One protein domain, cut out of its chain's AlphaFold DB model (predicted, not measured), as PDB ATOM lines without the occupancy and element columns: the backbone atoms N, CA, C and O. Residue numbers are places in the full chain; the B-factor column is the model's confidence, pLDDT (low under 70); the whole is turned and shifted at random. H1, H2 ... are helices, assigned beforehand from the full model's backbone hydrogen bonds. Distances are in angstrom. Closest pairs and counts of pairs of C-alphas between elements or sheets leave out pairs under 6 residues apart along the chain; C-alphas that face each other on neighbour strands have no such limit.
ATOM      1  N   GLN A  11      83.829  36.416  63.491       89.06
ATOM      2  CA  GLN A  11      84.243  35.879  64.794       89.06
ATOM      3  C   GLN A  11      85.764  35.707  64.896       89.06
ATOM      4  O   GLN A  11      86.351  36.051  65.917       89.06
ATOM      5  N   GLU A  12      86.406  35.235  63.826       91.69
ATOM      6  CA  GLU A  12      87.865  35.097  63.767       91.69
ATOM      7  C   GLU A  12      88.572  36.463  63.779       91.69
ATOM      8  O   GLU A  12      89.636  36.623  64.372       91.69
ATOM      9  N   PHE A  13      87.973  37.478  63.152       91.38
ATOM     10  CA  PHE A  13      88.462  38.850  63.251       91.38
ATOM     11  C   PHE A  13      88.344  39.390  64.679       91.38
ATOM     12  O   PHE A  13      89.311  39.941  65.202       91.38
ATOM     13  N   LEU A  14      87.189  39.209  65.325       92.88
ATOM     14  CA  LEU A  14      86.963  39.681  66.691       92.88
ATOM     15  C   LEU A  14      87.895  38.996  67.691       92.88
ATOM     16  O   LEU A  14      88.427  39.672  68.569       92.88
ATOM     17  N   SER A  15      88.154  37.695  67.546       93.06
ATOM     18  CA  SER A  15      89.103  36.991  68.415       93.06
ATOM     19  C   SER A  15      90.530  37.514  68.241       93.06
ATOM     20  O   SER A  15      91.190  37.829  69.230       93.06
ATOM     21  N   LYS A  16      90.985  37.712  66.998       93.19
ATOM     22  CA  LYS A  16      92.300  38.307  66.701       93.19
ATOM     23  C   LYS A  16      92.424  39.742  67.208       93.19
ATOM     24  O   LYS A  16      93.461  40.108  67.759       93.19
ATOM     25  N   LEU A  17      91.376  40.550  67.053       92.12
ATOM     26  CA  LEU A  17      91.332  41.917  67.567       92.12
ATOM     27  C   LEU A  17      91.416  41.926  69.096       92.12
ATOM     28  O   LEU A  17      92.195  42.688  69.662       92.12
ATOM     29  N   THR A  18      90.661  41.044  69.752       91.75
ATOM     30  CA  THR A  18      90.646  40.912  71.214       91.75
ATOM     31  C   THR A  18      92.022  40.514  71.730       91.75
ATOM     32  O   THR A  18      92.528  41.159  72.642       91.75
ATOM     33  N   GLN A  19      92.671  39.534  71.092       91.62
ATOM     34  CA  GLN A  19      94.034  39.135  71.439       91.62
ATOM     35  C   GLN A  19      95.025  40.290  71.257       91.62
ATOM     36  O   GLN A  19      95.808  40.579  72.150       91.62
ATOM     37  N   THR A  20      94.936  41.021  70.143       91.75
ATOM     38  CA  THR A  20      95.828  42.162  69.871       91.75
ATOM     39  C   THR A  20      95.674  43.275  70.912       91.75
ATOM     40  O   THR A  20      96.650  43.934  71.266       91.75
ATOM     41  N   ILE A  21      94.449  43.518  71.389       89.94
ATOM     42  CA  ILE A  21      94.181  44.496  72.447       89.94
ATOM     43  C   ILE A  21      94.696  43.972  73.790       89.94
ATOM     44  O   ILE A  21      95.350  44.727  74.500       89.94
ATOM     45  N   ALA A  22      94.464  42.698  74.113       86.50
ATOM     46  CA  ALA A  22      94.970  42.071  75.333       86.50
ATOM     47  C   ALA A  22      96.506  42.077  75.402       86.50
ATOM     48  O   ALA A  22      97.063  42.325  76.460       86.50
ATOM     49  N   ASP A  23      97.199  41.902  74.275       86.75
ATOM     50  CA  ASP A  23      98.665  41.961  74.228       86.75
ATOM     51  C   ASP A  23      99.202  43.394  74.422       86.75
ATOM     52  O   ASP A  23     100.318  43.597  74.903       86.75
ATOM     53  N   LYS A  24      98.431  44.411  74.008       83.62
ATOM     54  CA  LYS A  24      98.810  45.832  74.113       83.62
ATOM     55  C   LYS A  24      98.423  46.460  75.448       83.62
ATOM     56  O   LYS A  24      99.064  47.421  75.872       83.62
ATOM     57  N   CYS A  25      97.361  45.967  76.066       78.31
ATOM     58  CA  CYS A  25      96.854  46.447  77.337       78.31
ATOM     59  C   CYS A  25      97.393  45.558  78.455       78.31
ATOM     60  O   CYS A  25      97.153  44.360  78.475       78.31
ATOM     61  N   THR A  26      98.094  46.141  79.421       67.19
ATOM     62  CA  THR A  26      98.493  45.411  80.627       67.19
ATOM     63  C   THR A  26      97.254  44.919  81.382       67.19
ATOM     64  O   THR A  26      96.252  45.638  81.436       67.19
ATOM     65  N   GLU A  27      97.343  43.732  81.995       68.25
ATOM     66  CA  GLU A  27      96.320  43.181  82.899       68.25
ATOM     67  C   GLU A  27      95.762  44.269  83.842       68.25
ATOM     68  O   GLU A  27      96.552  45.078  84.348       68.25
ATOM     69  N   PRO A  28      94.433  44.305  84.084       60.81
ATOM     70  CA  PRO A  28      93.779  45.180  85.053       60.81
ATOM     71  C   PRO A  28      94.486  45.167  86.412       60.81
ATOM     72  O   PRO A  28      94.240  44.314  87.262       60.81
ATOM     73  N   SER A  29      95.380  46.123  86.635       60.09
ATOM     74  CA  SER A  29      96.073  46.287  87.903       60.09
ATOM     75  C   SER A  29      95.290  47.284  88.739       60.09
ATOM     76  O   SER A  29      95.284  48.480  88.457       60.09
ATOM     77  N   PHE A  30      94.650  46.813  89.810       61.84
ATOM     78  CA  PHE A  30      94.001  47.696  90.786       61.84
ATOM     79  C   PHE A  30      94.997  48.607  91.523       61.84
ATOM     80  O   PHE A  30      94.583  49.532  92.217       61.84
ATOM     81  N   THR A  31      96.304  48.354  91.397       65.88
ATOM     82  CA  THR A  31      97.349  49.094  92.112       65.88
ATOM     83  C   THR A  31      97.981  50.200  91.274       65.88
ATOM     84  O   THR A  31      98.631  51.077  91.838       65.88
ATOM     85  N   THR A  32      97.810  50.191  89.946       69.12
ATOM     86  CA  THR A  32      98.425  51.182  89.051       69.12
ATOM     87  C   THR A  32      97.347  51.942  88.279       69.12
ATOM     88  O   THR A  32      96.656  51.342  87.458       69.12
ATOM     89  N   PRO A  33      97.175  53.256  88.513       70.44
ATOM     90  CA  PRO A  33      96.163  54.032  87.812       70.44
ATOM     91  C   PRO A  33      96.475  54.113  86.314       70.44
ATOM     92  O   PRO A  33      97.615  54.352  85.908       70.44
ATOM     93  N   TYR A  34      95.443  53.959  85.487       72.62
ATOM     94  CA  TYR A  34      95.561  54.117  84.042       72.62
ATOM     95  C   TYR A  34      95.590  55.592  83.657       72.62
ATOM     96  O   TYR A  34      94.728  56.381  84.049       72.62
ATOM     97  N   LEU A  35      96.560  55.960  82.825       73.56
ATOM     98  CA  LEU A  35      96.665  57.299  82.263       73.56
ATOM     99  C   LEU A  35      95.765  57.423  81.027       73.56
ATOM    100  O   LEU A  35      96.222  57.298  79.895       73.56
ATOM    101  N   THR A  36      94.468  57.635  81.250       76.31
ATOM    102  CA  THR A  36      93.459  57.732  80.178       76.31
ATOM    103  C   THR A  36      93.272  59.149  79.637       76.31
ATOM    104  O   THR A  36      92.724  59.326  78.554       76.31
ATOM    105  N   ASN A  37      93.732  60.167  80.370       84.44
ATOM    106  CA  ASN A  37      93.588  61.564  79.977       84.44
ATOM    107  C   ASN A  37      94.806  62.035  79.157       84.44
ATOM    108  O   ASN A  37      95.928  62.080  79.670       84.44
ATOM    109  N   GLU A  38      94.576  62.421  77.898       86.88
ATOM    110  CA  GLU A  38      95.618  62.898  76.977       86.88
ATOM    111  C   GLU A  38      96.379  64.113  77.525       86.88
ATOM    112  O   GLU A  38      97.607  64.160  77.451       86.88
ATOM    113  N   ARG A  39      95.681  65.054  78.169       85.06
ATOM    114  CA  ARG A  39      96.305  66.225  78.797       85.06
ATOM    115  C   ARG A  39      97.284  65.808  79.891       85.06
ATOM    116  O   ARG A  39      98.406  66.307  79.927       85.06
ATOM    117  N   HIS A  40      96.891  64.886  80.773       89.69
ATOM    118  CA  HIS A  40      97.807  64.373  81.799       89.69
ATOM    119  C   HIS A  40      99.022  63.690  81.163       89.69
ATOM    120  O   HIS A  40     100.139  63.878  81.637       89.69
ATOM    121  N   ARG A  41      98.827  62.947  80.065       90.88
ATOM    122  CA  ARG A  41      99.924  62.324  79.314       90.88
ATOM    123  C   ARG A  41     100.918  63.345  78.780       90.88
ATOM    124  O   ARG A  41     102.107  63.161  79.008       90.88
ATOM    125  N   ILE A  42     100.450  64.420  78.150       92.06
ATOM    126  CA  ILE A  42     101.316  65.488  77.630       92.06
ATOM    127  C   ILE A  42     102.182  66.077  78.753       92.06
ATOM    128  O   ILE A  42     103.405  66.099  78.640       92.06
ATOM    129  N   TYR A  43     101.570  66.486  79.869       92.19
ATOM    130  CA  TYR A  43     102.309  67.100  80.975       92.19
ATOM    131  C   TYR A  43     103.259  66.125  81.688       92.19
ATOM    132  O   TYR A  43     104.349  66.531  82.093       92.19
ATOM    133  N   LEU A  44     102.901  64.843  81.825       93.50
ATOM    134  CA  LEU A  44     103.806  63.831  82.388       93.50
ATOM    135  C   LEU A  44     104.990  63.554  81.460       93.50
ATOM    136  O   LEU A  44     106.114  63.444  81.942       93.50
ATOM    137  N   THR A  45     104.764  63.475  80.146       94.75
ATOM    138  CA  THR A  45     105.845  63.333  79.163       94.75
ATOM    139  C   THR A  45     106.808  64.512  79.251       94.75
ATOM    140  O   THR A  45     108.004  64.287  79.424       94.75
ATOM    141  N   GLN A  46     106.288  65.742  79.262       95.56
ATOM    142  CA  GLN A  46     107.096  66.953  79.425       95.56
ATOM    143  C   GLN A  46     107.893  66.936  80.739       95.56
ATOM    144  O   GLN A  46     109.095  67.183  80.749       95.56
ATOM    145  N   THR A  47     107.248  66.557  81.848       95.88
ATOM    146  CA  THR A  47     107.900  66.430  83.163       95.88
ATOM    147  C   THR A  47     109.083  65.461  83.104       95.88
ATOM    148  O   THR A  47     110.162  65.762  83.609       95.88
ATOM    149  N   VAL A  48     108.901  64.296  82.475       97.31
ATOM    150  CA  VAL A  48     109.960  63.288  82.330       97.31
ATOM    151  C   VAL A  48     111.096  63.788  81.435       97.31
ATOM    152  O   VAL A  48     112.258  63.509  81.727       97.31
ATOM    153  N   GLU A  49     110.792  64.503  80.354       98.00
ATOM    154  CA  GLU A  49     111.797  65.089  79.461       98.00
ATOM    155  C   GLU A  49     112.650  66.142  80.172       98.00
ATOM    156  O   GLU A  49     113.878  66.059  80.138       98.00
ATOM    157  N   ASP A  50     112.021  67.058  80.907       97.75
ATOM    158  CA  ASP A  50     112.725  68.077  81.686       97.75
ATOM    159  C   ASP A  50     113.587  67.460  82.799       97.75
ATOM    160  O   ASP A  50     114.742  67.849  82.985       97.75
ATOM    161  N   LEU A  51     113.095  66.425  83.491       97.81
ATOM    162  CA  LEU A  51     113.892  65.700  84.489       97.81
ATOM    163  C   LEU A  51     115.101  64.990  83.868       97.81
ATOM    164  O   LEU A  51     116.183  64.983  84.456       97.81
ATOM    165  N   LYS A  52     114.954  64.410  82.671       97.62
ATOM    166  CA  LYS A  52     116.081  63.810  81.939       97.62
ATOM    167  C   LYS A  52     117.130  64.860  81.582       97.62
ATOM    168  O   LYS A  52     118.319  64.598  81.759       97.62
ATOM    169  N   MET A  53     116.705  66.037  81.121       97.00
ATOM    170  CA  MET A  53     117.609  67.146  80.809       97.00
ATOM    171  C   MET A  53     118.333  67.661  82.053       97.00
ATOM    172  O   MET A  53     119.552  67.820  82.027       97.00
ATOM    173  N   PHE A  54     117.618  67.831  83.165       96.25
ATOM    174  CA  PHE A  54     118.203  68.180  84.461       96.25
ATOM    175  C   PHE A  54     119.300  67.193  84.887       96.25
ATOM    176  O   PHE A  54     120.427  67.603  85.171       96.25
ATOM    177  N   LEU A  55     118.994  65.888  84.878       95.94
ATOM    178  CA  LEU A  55     119.952  64.840  85.241       95.94
ATOM    179  C   LEU A  55     121.169  64.838  84.308       95.94
ATOM    180  O   LEU A  55     122.299  64.689  84.769       95.94
ATOM    181  N   LEU A  56     120.959  65.038  83.005       95.75
ATOM    182  CA  LEU A  56     122.037  65.122  82.022       95.75
ATOM    183  C   LEU A  56     122.965  66.315  82.284       95.75
ATOM    184  O   LEU A  56     124.183  66.173  82.179       95.75
ATOM    185  N   LEU A  57     122.418  67.486  82.612       94.62
ATOM    186  CA  LEU A  57     123.206  68.696  82.861       94.62
ATOM    187  C   LEU A  57     124.016  68.586  84.158       94.62
ATOM    188  O   LEU A  57     125.224  68.839  84.137       94.62
ATOM    189  N   ILE A  58     123.397  68.101  85.241       92.62
ATOM    190  CA  ILE A  58     124.090  67.857  86.514       92.62
ATOM    191  C   ILE A  58     125.205  66.822  86.355       92.62
ATOM    192  O   ILE A  58     126.328  67.077  86.783       92.62
ATOM    193  N   ASN A  59     124.941  65.686  85.704       91.75
ATOM    194  CA  ASN A  59     125.937  64.617  85.562       91.75
ATOM    195  C   ASN A  59     127.162  65.041  84.742       91.75
ATOM    196  O   ASN A  59     128.251  64.507  84.930       91.75
ATOM    197  N   ASN A  60     126.997  66.010  83.841       90.81
ATOM    198  CA  ASN A  60     128.091  66.555  83.048       90.81
ATOM    199  C   ASN A  60     128.815  67.729  83.739       90.81
ATOM    200  O   ASN A  60     129.695  68.326  83.116       90.81
ATOM    201  N   ASN A  61     128.452  68.083  84.983       80.12
ATOM    202  CA  ASN A  61     128.885  69.303  85.679       80.12
ATOM    203  C   ASN A  61     128.721  70.565  84.809       80.12
ATOM    204  O   ASN A  61     129.551  71.476  84.840       80.12
ATOM    205  N   ARG A  62     127.667  70.604  83.985       72.75
ATOM    206  CA  ARG A  62     127.384  71.713  83.071       72.75
ATOM    207  C   ARG A  62     126.247  72.558  83.612       72.75
ATOM    208  O   ARG A  62     125.244  72.022  84.059       72.75
ATOM    209  N   ASP A  63     126.442  73.871  83.511       86.19
ATOM    210  CA  ASP A  63     125.438  74.926  83.662       86.19
ATOM    211  C   ASP A  63     124.331  74.619  84.688       86.19
ATOM    212  O   ASP A  63     123.209  74.228  84.357       86.19
ATOM    213  N   LEU A  64     124.672  74.813  85.963       90.94
ATOM    214  CA  LEU A  64     123.744  74.627  87.078       90.94
ATOM    215  C   LEU A  64     122.487  75.496  86.930       90.94
ATOM    216  O   LEU A  64     121.410  75.080  87.348       90.94
ATOM    217  N   VAL A  65     122.612  76.682  86.327       93.31
ATOM    218  CA  VAL A  65     121.481  77.590  86.114       93.31
ATOM    219  C   VAL A  65     120.491  76.955  85.143       93.31
ATOM    220  O   VAL A  65     119.300  76.878  85.445       93.31
ATOM    221  N   LEU A  66     120.984  76.421  84.024       93.75
ATOM    222  CA  LEU A  66     120.151  75.721  83.050       93.75
ATOM    223  C   LEU A  66     119.541  74.433  83.626       93.75
ATOM    224  O   LEU A  66     118.376  74.135  83.372       93.75
ATOM    225  N   ALA A  67     120.292  73.687  84.441       93.62
ATOM    226  CA  ALA A  67     119.765  72.508  85.122       93.62
ATOM    227  C   ALA A  67     118.581  72.878  86.036       93.62
ATOM    228  O   ALA A  67     117.505  72.286  85.943       93.62
ATOM    229  N   VAL A  68     118.748  73.893  86.888       93.62
ATOM    230  CA  VAL A  68     117.691  74.361  87.796       93.62
ATOM    231  C   VAL A  68     116.457  74.846  87.029       93.62
ATOM    232  O   VAL A  68     115.337  74.619  87.488       93.62
ATOM    233  N   GLU A  69     116.625  75.446  85.850       96.06
ATOM    234  CA  GLU A  69     115.493  75.822  85.000       96.06
ATOM    235  C   GLU A  69     114.689  74.597  84.539       96.06
ATOM    236  O   GLU A  69     113.470  74.580  84.709       96.06
ATOM    237  N   HIS A  70     115.339  73.533  84.058       96.38
ATOM    238  CA  HIS A  70     114.635  72.288  83.724       96.38
ATOM    239  C   HIS A  70     113.930  71.671  84.940       96.38
ATOM    240  O   HIS A  70     112.788  71.219  84.838       96.38
ATOM    241  N   LEU A  71     114.544  71.719  86.127       94.62
ATOM    242  CA  LEU A  71     113.877  71.276  87.353       94.62
ATOM    243  C   LEU A  71     112.613  72.109  87.633       94.62
ATOM    244  O   LEU A  71     111.552  71.546  87.914       94.62
ATOM    245  N   ARG A  72     112.688  73.436  87.492       94.75
ATOM    246  CA  ARG A  72     111.546  74.346  87.664       94.75
ATOM    247  C   ARG A  72     110.427  74.055  86.660       94.75
ATOM    248  O   ARG A  72     109.255  74.052  87.043       94.75
ATOM    249  N   LEU A  73     110.772  73.789  85.400       95.25
ATOM    250  CA  LEU A  73     109.820  73.412  84.350       95.25
ATOM    251  C   LEU A  73     109.133  72.075  84.658       95.25
ATOM    252  O   LEU A  73     107.910  71.981  84.537       95.25
ATOM    253  N   SER A  74     109.875  71.084  85.159       94.94
ATOM    254  CA  SER A  74     109.301  69.791  85.547       94.94
ATOM    255  C   SER A  74     108.283  69.923  86.690       94.94
ATOM    256  O   SER A  74     107.182  69.378  86.606       94.94
ATOM    257  N   ILE A  75     108.595  70.730  87.715       92.19
ATOM    258  CA  ILE A  75     107.686  71.022  88.834       92.19
ATOM    259  C   ILE A  75     106.421  71.715  88.321       92.19
ATOM    260  O   ILE A  75     105.318  71.377  88.747       92.19
ATOM    261  N   ARG A  76     106.560  72.667  87.390       91.31
ATOM    262  CA  ARG A  76     105.420  73.390  86.814       91.31
ATOM    263  C   ARG A  76     104.496  72.468  86.016       91.31
ATOM    264  O   ARG A  76     103.278  72.537  86.183       91.31
ATOM    265  N   SER A  77     105.061  71.610  85.169       91.38
ATOM    266  CA  SER A  77     104.302  70.646  84.365       91.38
ATOM    267  C   SER A  77     103.558  69.649  85.253       91.38
ATOM    268  O   SER A  77     102.358  69.439  85.071       91.38
ATOM    269  N   LEU A  78     104.220  69.123  86.288       91.56
ATOM    270  CA  LEU A  78     103.588  68.242  87.269       91.56
ATOM    271  C   LEU A  78     102.486  68.959  88.061       91.56
ATOM    272  O   LEU A  78     101.382  68.435  88.209       91.56
ATOM    273  N   GLY A  79     102.752  70.194  88.486       88.19
ATOM    274  CA  GLY A  79     101.780  71.067  89.134       88.19
ATOM    275  C   GLY A  79     100.581  71.409  88.247       88.19
ATOM    276  O   GLY A  79      99.534  71.773  88.749       88.19
ATOM    277  N   THR A  80     100.665  71.272  86.926       87.00
ATOM    278  CA  THR A  80      99.491  71.484  86.059       87.00
ATOM    279  C   THR A  80      98.532  70.284  86.092       87.00
ATOM    280  O   THR A  80      97.338  70.394  85.797       87.00
ATOM    281  N   ILE A  81      99.034  69.108  86.478       86.75
ATOM    282  CA  ILE A  81      98.239  67.882  86.612       86.75
ATOM    283  C   ILE A  81      97.533  67.849  87.964       86.75
ATOM    284  O   ILE A  81      96.349  67.527  88.025       86.75
ATOM    285  N   THR A  82      98.239  68.190  89.043       85.00
ATOM    286  CA  THR A  82      97.710  68.100  90.412       85.00
ATOM    287  C   THR A  82      96.710  69.205  90.762       85.00
ATOM    288  O   THR A  82      96.165  69.198  91.866       85.00
ATOM    289  N   GLY A  83      96.506  70.193  89.881       77.94
ATOM    290  CA  GLY A  83      96.188  71.535  90.371       77.94
ATOM    291  C   GLY A  83      97.393  72.060  91.153       77.94
ATOM    292  O   GLY A  83      98.428  71.468  91.034       77.94
ATOM    293  N   VAL A  84      97.404  73.057  92.019       80.31
ATOM    294  CA  VAL A  84      98.650  73.760  92.462       80.31
ATOM    295  C   VAL A  84      99.145  74.750  91.408       80.31
ATOM    296  O   VAL A  84      99.306  75.919  91.747       80.31
ATOM    297  N   VAL A  85      99.328  74.353  90.143       74.75
ATOM    298  CA  VAL A  85      99.575  75.289  89.030       74.75
ATOM    299  C   VAL A  85      98.364  75.278  88.102       74.75
ATOM    300  O   VAL A  85      98.079  74.279  87.451       74.75
ATOM    301  N   TYR A  86      97.639  76.393  88.041       66.31
ATOM    302  CA  TYR A  86      96.422  76.527  87.237       66.31
ATOM    303  C   TYR A  86      96.562  77.660  86.216       66.31
ATOM    304  O   TYR A  86      97.199  78.676  86.495       66.31
ATOM    305  N   THR A  87      95.941  77.493  85.049       65.94
ATOM    306  CA  THR A  87      95.741  78.546  84.040       65.94
ATOM    307  C   THR A  87      94.243  78.681  83.745       65.94
ATOM    308  O   THR A  87      93.508  77.703  83.864       65.94
ATOM    309  N   GLU A  88      93.768  79.872  83.374       62.41
ATOM    310  CA  GLU A  88      92.342  80.101  83.061       62.41
ATOM    311  C   GLU A  88      91.866  79.235  81.878       62.41
ATOM    312  O   GLU A  88      90.821  78.596  81.964       62.41
ATOM    313  N   GLU A  89      92.697  79.074  80.842       62.16
ATOM    314  CA  GLU A  89      92.431  78.177  79.702       62.16
ATOM    315  C   GLU A  89      92.214  76.710  80.114       62.16
ATOM    316  O   GLU A  89      91.494  75.969  79.442       62.16
ATOM    317  N   LEU A  90      92.821  76.268  81.223       63.53
ATOM    318  CA  LEU A  90      92.649  74.905  81.717       63.53
ATOM    319  C   LEU A  90      91.238  74.677  82.278       63.53
ATOM    320  O   LEU A  90      90.691  73.590  82.090       63.53
ATOM    321  N   LEU A  91      90.640  75.678  82.937       63.53
ATOM    322  CA  LEU A  91      89.255  75.581  83.401       63.53
ATOM    323  C   LEU A  91      88.302  75.455  82.209       63.53
ATOM    324  O   LEU A  91      87.473  74.547  82.186       63.53
ATOM    325  N   ASP A  92      88.468  76.297  81.192       62.81
ATOM    326  CA  ASP A  92      87.574  76.323  80.030       62.81
ATOM    327  C   ASP A  92      87.585  75.023  79.220       62.81
ATOM    328  O   ASP A  92      86.583  74.667  78.597       62.81
ATOM    329  N   VAL A  93      88.703  74.294  79.206       65.94
ATOM    330  CA  VAL A  93      88.786  72.973  78.565       65.94
ATOM    331  C   VAL A  93      88.174  71.894  79.452       65.94
ATOM    332  O   VAL A  93      87.426  71.062  78.950       65.94
ATOM    333  N   ILE A  94      88.446  71.915  80.761       67.44
ATOM    334  CA  ILE A  94      87.895  70.919  81.687       67.44
ATOM    335  C   ILE A  94      86.370  71.012  81.719       67.44
ATOM    336  O   ILE A  94      85.720  69.987  81.570       67.44
ATOM    337  N   PHE A  95      85.797  72.210  81.863       70.06
ATOM    338  CA  PHE A  95      84.352  72.390  82.038       70.06
ATOM    339  C   PHE A  95      83.539  72.274  80.747       70.06
ATOM    340  O   PHE A  95      82.327  72.075  80.814       70.06
ATOM    341  N   ARG A  96      84.183  72.327  79.576       74.31
ATOM    342  CA  ARG A  96      83.513  72.164  78.276       74.31
ATOM    343  C   ARG A  96      82.864  70.796  78.101       74.31
ATOM    344  O   ARG A  96      81.807  70.705  77.484       74.31
ATOM    345  N   ASP A  97      83.484  69.759  78.654       72.62
ATOM    346  CA  ASP A  97      83.023  68.378  78.507       72.62
ATOM    347  C   ASP A  97      82.050  67.955  79.625       72.62
ATOM    348  O   ASP A  97      81.535  66.833  79.615       72.62
ATOM    349  N   PHE A  98      81.763  68.837  80.593       78.12
ATOM    350  CA  PHE A  98      80.765  68.566  81.625       78.12
ATOM    351  C   PHE A  98      79.368  68.926  81.130       78.12
ATOM    352  O   PHE A  98      79.113  70.003  80.595       78.12
TER     353      PHE A  98
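Overview. This is residues 11 to 98 of the 102 residues of the protein "Hypothetical protein" of Adineta steineri (UniProt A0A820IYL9). A helical hairpin of two long helices, H2 and H3 side by side, has a separate helical arm beyond each end of its chain: H1 sticks out on a long loop, and short H4 lies off the hairpin's open end. The 88 printed residues hold four named helices, H1 to H4 in order, and no named strand: all helix. The whole is extended, with a radius of gyration of the C-alphas of 18.8 A, and elongated, spanning 60 by 37 by 23 A.

Along the chain. H2, residues 38 to 59, is longest at 31.6 A and begins at C-alpha 38 (95.618, 62.898, 76.977). H3, residues 64 to 81, measures 26.4 A. H1, residues 11 to 24, measures 20.0 A. H4, residues 88 to 96, ends at C-alpha 96 (83.513, 72.164, 78.276).

Arrangement. H2 and H3 touch as a hairpin, closest at the C-alphas of Thr 47 and Ser 74, 4.4 A apart. They run opposite ways at a shallow tilt of 18 degrees. H1 and H4 touch no helix. Every O i to N i+4 pair is within hydrogen-bond range in H1, H2 and H4, and 13 of 14 in H3.

Size, cuts and confidence. The printed part has no cut. The link of residues 25 to 37 is long. Residues 26 to 32 and 86 to 94 have pLDDT under 70.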